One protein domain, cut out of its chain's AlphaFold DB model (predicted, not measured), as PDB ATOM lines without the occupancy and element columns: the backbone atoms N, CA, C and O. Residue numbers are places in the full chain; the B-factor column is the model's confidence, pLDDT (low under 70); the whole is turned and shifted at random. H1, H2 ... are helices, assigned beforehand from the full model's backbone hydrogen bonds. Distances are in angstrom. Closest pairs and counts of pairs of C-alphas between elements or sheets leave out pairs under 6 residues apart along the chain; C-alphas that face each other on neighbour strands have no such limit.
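Overview. This is residues 9 to 55 of the 60 residues of an uncharacterized protein of Lactococcus sp. (UniProt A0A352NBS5). Two helices, H1 and H2, fold back on each other as a nearly antiparallel helical hairpin, and the chain after H2 turns back over one side of this hairpin. That returning stretch, residues 40 to 49, leads to the short helix H3, which sits near both helices of the hairpin, close to the end where H2 begins. The printed part has 47 residues with three named helices, in the order H1, H2, H3, and no named strand; the class is all helix, with 30 residues in the helices. The whole is compact, with a radius of gyration of the C-alphas of 9.8 A and spans of 26 by 21 by 15 A.

Arrangement. H1, residues 9 to 24, and H2, residues 30 to 39, form a helical hairpin. They touch, with 5 pairs of C-alphas within 8 A, and the closest C-alphas are those of Tyr 23 and Gly 30, 6.1 A apart. H1 touches H2 with residues 16 to 23 alone. The two helices run opposite ways at a shallow tilt of 13 degrees, and their centres are 11.3 A apart. H3, residues 50 to 53, is close to H1 but not clearly touching it; the closest C-alphas are those of Glu 20 and Val 50, 7.7 A apart. H3 is also close to H2 but not clearly touching it, with the C-alphas of Gly 30 and Cys 51 the closest at 7.4 A. In H1 and H2 every pair of O i and N i+4 is within hydrogen-bond range. H3 is too short for such a pair, and its one pair of O i and N i+3 is within range.

Along the chain. H1 begins at the C-alpha of Glu 9 at (93.974, 69.075, 85.091) and ends at Leu 24; its first and last C-alphas are 22.9 A apart. H2 runs from Gly 30, with its C-alpha at (109.099, 52.316, 80.855), to Glu 39 and is 14.5 A long. H3 runs from Val 50 to the C-alpha of Lys 53 at (104.548, 51.273, 92.918) and is 4.9 A long.

Size, cuts and confidence. The C-alphas of Asn 11 and Lys 55 are the two farthest apart, at 26.8 A. The printed part runs from residue 9 to residue 55 and has no cut. The link from H1 to H2, 5 residues, is tight, and the link from H2 to H3, 10 residues, is short. The mean pLDDT of the printed part is 85.0; residues 9 to 10 and 52 to 55 are under 70.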
ATOM      1  N   GLU A   9      93.175  70.043  84.332       59.47
ATOM      2  CA  GLU A   9      93.974  69.075  85.091       59.47
ATOM      3  C   GLU A   9      93.421  67.647  84.992       59.47
ATOM      4  O   GLU A   9      94.188  66.694  84.838       59.47
ATOM      5  N   SER A  10      92.094  67.492  84.961       63.25
ATOM      6  CA  SER A  10      91.422  66.195  84.790       63.25
ATOM      7  C   SER A  10      91.766  65.544  83.442       63.25
ATOM      8  O   SER A  10      91.992  64.334  83.359       63.25
ATOM      9  N   ASN A  11      91.928  66.355  82.389       80.50
ATOM     10  CA  ASN A  11      92.336  65.861  81.071       80.50
ATOM     11  C   ASN A  11      93.777  65.329  81.048       80.50
ATOM     12  O   ASN A  11      94.048  64.339  80.367       80.50
ATOM     13  N   VAL A  12      94.701  65.957  81.784       86.06
ATOM     14  CA  VAL A  12      96.103  65.510  81.837       86.06
ATOM     15  C   VAL A  12      96.204  64.184  82.579       86.06
ATOM     16  O   VAL A  12      96.819  63.252  82.070       86.06
ATOM     17  N   PHE A  13      95.554  64.058  83.739       88.31
ATOM     18  CA  PHE A  13      95.560  62.804  84.489       88.31
ATOM     19  C   PHE A  13      94.965  61.645  83.673       88.31
ATOM     20  O   PHE A  13      95.563  60.571  83.596       88.31
ATOM     21  N   GLY A  14      93.834  61.878  82.996       89.75
ATOM     22  CA  GLY A  14      93.220  60.889  82.109       89.75
ATOM     23  C   GLY A  14      94.141  60.462  80.960       89.75
ATOM     24  O   GLY A  14      94.294  59.269  80.707       89.75
ATOM     25  N   ALA A  15      94.820  61.413  80.310       91.69
ATOM     26  CA  ALA A  15      95.787  61.107  79.256       91.69
ATOM     27  C   ALA A  15      96.973  60.279  79.782       91.69
ATOM     28  O   ALA A  15      97.352  59.285  79.167       91.69
ATOM     29  N   LEU A  16      97.520  60.630  80.949       91.81
ATOM     30  CA  LEU A  16      98.617  59.881  81.568       91.81
ATOM     31  C   LEU A  16      98.201  58.457  81.955       91.81
ATOM     32  O   LEU A  16      99.013  57.541  81.846       91.81
ATOM     33  N   LYS A  17      96.938  58.240  82.347       91.25
ATOM     34  CA  LYS A  17      96.389  56.898  82.591       91.25
ATOM     35  C   LYS A  17      96.283  56.049  81.327       91.25
ATOM     36  O   LYS A  17      96.514  54.847  81.395       91.25
ATOM     37  N   LEU A  18      95.996  56.650  80.175       92.69
ATOM     38  CA  LEU A  18      96.028  55.931  78.898       92.69
ATOM     39  C   LEU A  18      97.460  55.528  78.522       92.69
ATOM     40  O   LEU A  18      97.692  54.393  78.118       92.69
ATOM     41  N   ILE A  19      98.432  56.423  78.722       91.94
ATOM     42  CA  ILE A  19      99.850  56.114  78.481       91.94
ATOM     43  C   ILE A  19     100.349  55.032  79.453       91.94
ATOM     44  O   ILE A  19     101.127  54.165  79.064       91.94
ATOM     45  N   GLU A  20      99.870  55.031  80.702       92.50
ATOM     46  CA  GLU A  20     100.147  53.954  81.657       92.50
ATOM     47  C   GLU A  20      99.685  52.585  81.140       92.50
ATOM     48  O   GLU A  20     100.428  51.619  81.290       92.50
ATOM     49  N   GLN A  21      98.502  52.488  80.519       92.88
ATOM     50  CA  GLN A  21      98.044  51.229  79.915       92.88
ATOM     51  C   GLN A  21      98.984  50.778  78.793       92.88
ATOM     52  O   GLN A  21      99.440  49.645  78.825       92.88
ATOM     53  N   LEU A  22      99.400  51.686  77.901       92.62
ATOM     54  CA  LEU A  22     100.382  51.366  76.852       92.62
ATOM     55  C   LEU A  22     101.718  50.868  77.425       92.62
ATOM     56  O   LEU A  22     102.361  49.989  76.855       92.62
ATOM     57  N   TYR A  23     102.159  51.419  78.559       92.00
ATOM     58  CA  TYR A  23     103.331  50.909  79.272       92.00
ATOM     59  C   TYR A  23     103.099  49.493  79.826       92.00
ATOM     60  O   TYR A  23     103.982  48.644  79.707       92.00
ATOM     61  N   LEU A  24     101.936  49.234  80.431       89.81
ATOM     62  CA  LEU A  24     101.588  47.920  80.985       89.81
ATOM     63  C   LEU A  24     101.427  46.849  79.900       89.81
ATOM     64  O   LEU A  24     101.819  45.708  80.128       89.81
ATOM     65  N   ASP A  25     100.933  47.239  78.727       93.12
ATOM     66  CA  ASP A  25     100.789  46.380  77.551       93.12
ATOM     67  C   ASP A  25     102.137  46.104  76.853       93.12
ATOM     68  O   ASP A  25     102.227  45.242  75.985       93.12
ATOM     69  N   GLY A  26     103.210  46.801  77.246       90.56
ATOM     70  CA  GLY A  26     104.543  46.659  76.648       90.56
ATOM     71  C   GLY A  26     104.738  47.437  75.342       90.56
ATOM     72  O   GLY A  26     105.815  47.372  74.752       90.56
ATOM     73  N   GLU A  27     103.745  48.226  74.933       93.88
ATOM     74  CA  GLU A  27     103.757  49.064  73.726       93.88
ATOM     75  C   GLU A  27     104.641  50.311  73.886       93.88
ATOM     76  O   GLU A  27     105.088  50.914  72.911       93.88
ATOM     77  N   THR A  28     104.905  50.735  75.126       88.44
ATOM     78  CA  THR A  28     105.787  51.869  75.426       88.44
ATOM     79  C   THR A  28     106.873  51.484  76.433       88.44
ATOM     80  O   THR A  28     106.565  50.995  77.521       88.44
ATOM     81  N   PRO A  29     108.161  51.767  76.150       89.00
ATOM     82  CA  PRO A  29     109.233  51.525  77.105       89.00
ATOM     83  C   PRO A  29     109.039  52.314  78.405       89.00
ATOM     84  O   PRO A  29     108.755  53.513  78.393       89.00
ATOM     85  N   GLY A  30     109.311  51.682  79.548       88.31
ATOM     86  CA  GLY A  30     109.099  52.316  80.855       88.31
ATOM     87  C   GLY A  30     109.885  53.615  81.082       88.31
ATOM     88  O   GLY A  30     109.447  54.460  81.857       88.31
ATOM     89  N   TYR A  31     111.027  53.819  80.413       88.94
ATOM     90  CA  TYR A  31     111.766  55.086  80.512       88.94
ATOM     91  C   TYR A  31     111.041  56.250  79.818       88.94
ATOM     92  O   TYR A  31     111.108  57.370  80.320       88.94
ATOM     93  N   VAL A  32     110.318  55.988  78.722       90.44
ATOM     94  CA  VAL A  32     109.509  56.994  78.016       90.44
ATOM     95  C   VAL A  32     108.374  57.441  78.927       90.44
ATOM     96  O   VAL A  32     108.231  58.630  79.196       90.44
ATOM     97  N   PHE A  33     107.638  56.483  79.494       91.31
ATOM     98  CA  PHE A  33     106.543  56.786  80.411       91.31
ATOM     99  C   PHE A  33     107.012  57.548  81.662       91.31
ATOM    100  O   PHE A  33     106.416  58.556  82.036       91.31
ATOM    101  N   ARG A  34     108.136  57.140  82.272       90.12
ATOM    102  CA  ARG A  34     108.723  57.855  83.419       90.12
ATOM    103  C   ARG A  34     109.141  59.287  83.089       90.12
ATOM    104  O   ARG A  34     108.969  60.158  83.937       90.12
ATOM    105  N   ASN A  35     109.679  59.540  81.894       91.81
ATOM    106  CA  ASN A  35     110.013  60.901  81.471       91.81
ATOM    107  C   ASN A  35     108.763  61.777  81.377       91.81
ATOM    108  O   ASN A  35     108.757  62.862  81.950       91.81
ATOM    109  N   ILE A  36     107.698  61.268  80.754       90.75
ATOM    110  CA  ILE A  36     106.425  61.991  80.627       90.75
ATOM    111  C   ILE A  36     105.856  62.315  82.017       90.75
ATOM    112  O   ILE A  36     105.501  63.459  82.294       90.75
ATOM    113  N   LEU A  37     105.830  61.347  82.940       89.94
ATOM    114  CA  LEU A  37     105.385  61.600  84.316       89.94
ATOM    115  C   LEU A  37     106.240  62.663  85.021       89.94
ATOM    116  O   LEU A  37     105.700  63.489  85.750       89.94
ATOM    117  N   ARG A  38     107.559  62.678  84.782       89.75
ATOM    118  CA  ARG A  38     108.471  63.681  85.351       89.75
ATOM    119  C   ARG A  38     108.184  65.090  84.829       89.75
ATOM    120  O   ARG A  38     108.297  66.042  85.591       89.75
ATOM    121  N   GLU A  39     107.802  65.239  83.564       91.06
ATOM    122  CA  GLU A  39     107.410  66.539  82.993       91.06
ATOM    123  C   GLU A  39     106.097  67.073  83.579       91.06
ATOM    124  O   GLU A  39     105.862  68.281  83.596       91.06
ATOM    125  N   HIS A  40     105.250  66.180  84.091       88.50
ATOM    126  CA  HIS A  40     103.964  66.523  84.687       88.50
ATOM    127  C   HIS A  40     103.937  66.414  86.220       88.50
ATOM    128  O   HIS A  40     102.876  66.616  86.807       88.50
ATOM    129  N   GLN A  41     105.073  66.152  86.877       86.31
ATOM    130  CA  GLN A  41     105.152  65.876  88.322       86.31
ATOM    131  C   GLN A  41     104.608  67.010  89.206       86.31
ATOM    132  O   GLN A  41     104.082  66.747  90.281       86.31
ATOM    133  N   ASP A  42     104.685  68.262  88.748       86.69
ATOM    134  CA  ASP A  42     104.154  69.425  89.471       86.69
ATOM    135  C   ASP A  42     102.618  69.508  89.438       86.69
ATOM    136  O   ASP A  42     102.019  70.282  90.180       86.69
ATOM    137  N   LYS A  43     101.975  68.736  88.554       82.75
ATOM    138  CA  LYS A  43     100.523  68.752  88.299       82.75
ATOM    139  C   LYS A  43      99.832  67.449  88.692       82.75
ATOM    140  O   LYS A  43      98.609  67.398  88.739       82.75
ATOM    141  N   ILE A  44     100.592  66.376  88.904       83.31
ATOM    142  CA  ILE A  44     100.058  65.044  89.187       83.31
ATOM    143  C   ILE A  44     100.851  64.347  90.285       83.31
ATOM    144  O   ILE A  44     102.070  64.471  90.381       83.31
ATOM    145  N   ASN A  45     100.167  63.528  91.077       84.62
ATOM    146  CA  ASN A  45     100.835  62.663  92.032       84.62
ATOM    147  C   ASN A  45     101.354  61.403  91.321       84.62
ATOM    148  O   ASN A  45     100.600  60.496  90.976       84.62
ATOM    149  N   VAL A  46     102.669  61.333  91.116       83.06
ATOM    150  CA  VAL A  46     103.328  60.197  90.444       83.06
ATOM    151  C   VAL A  46     103.128  58.854  91.166       83.06
ATOM    152  O   VAL A  46     103.250  57.803  90.541       83.06
ATOM    153  N   SER A  47     102.767  58.869  92.455       83.56
ATOM    154  CA  SER A  47     102.473  57.661  93.248       83.56
ATOM    155  C   SER A  47     101.189  56.942  92.812       83.56
ATOM    156  O   SER A  47     101.016  55.754  93.100       83.56
ATOM    157  N   ASP A  48     100.299  57.628  92.088       85.81
ATOM    158  CA  ASP A  48      99.071  57.044  91.532       85.81
ATOM    159  C   ASP A  48      99.329  56.140  90.313       85.81
ATOM    160  O   ASP A  48      98.397  55.508  89.796       85.81
ATOM    161  N   PHE A  49     100.590  56.042  89.873       87.88
ATOM    162  CA  PHE A  49     101.014  55.254  88.721       87.88
ATOM    163  C   PHE A  49     101.810  54.000  89.128       87.88
ATOM    164  O   PHE A  49     102.720  54.021  89.961       87.88
ATOM    165  N   VAL A  50     101.487  52.873  88.497       82.50
ATOM    166  CA  VAL A  50     102.009  51.524  88.751       82.50
ATOM    167  C   VAL A  50     103.522  51.450  88.546       82.50
ATOM    168  O   VAL A  50     104.202  50.723  89.274       82.50
ATOM    169  N   CYS A  51     104.085  52.241  87.626       73.69
ATOM    170  CA  CYS A  51     105.532  52.257  87.391       73.69
ATOM    171  C   CYS A  51     106.342  52.791  88.589       73.69
ATOM    172  O   CYS A  51     107.547  52.549  88.652       73.69
ATOM    173  N   TYR A  52     105.702  53.508  89.522       68.69
ATOM    174  CA  TYR A  52     106.304  53.966  90.779       68.69
ATOM    175  C   TYR A  52     105.962  53.067  91.970       68.69
ATOM    176  O   TYR A  52     106.734  53.030  92.923       68.69
ATOM    177  N   LYS A  53     104.876  52.286  91.899       66.44
ATOM    178  CA  LYS A  53     104.548  51.273  92.918       66.44
ATOM    179  C   LYS A  53     105.521  50.090  92.914       66.44
ATOM    180  O   LYS A  53     105.787  49.522  93.964       66.44
ATOM    181  N   LYS A  54     106.107  49.742  91.763       55.81
ATOM    182  CA  LYS A  54     107.080  48.639  91.627       55.81
ATOM    183  C   LYS A  54     108.531  49.035  91.963       55.81
ATOM    184  O   LYS A  54     109.447  48.677  91.227       55.81
ATOM    185  N   LYS A  55     108.761  49.801  93.035       50.50
ATOM    186  CA  LYS A  55     110.121  50.113  93.523       50.50
ATOM    187  C   LYS A  55     110.522  49.406  94.824       50.50
ATOM    188  O   LYS A  55     111.611  49.681  95.315       50.50
TER     189      LYS A  55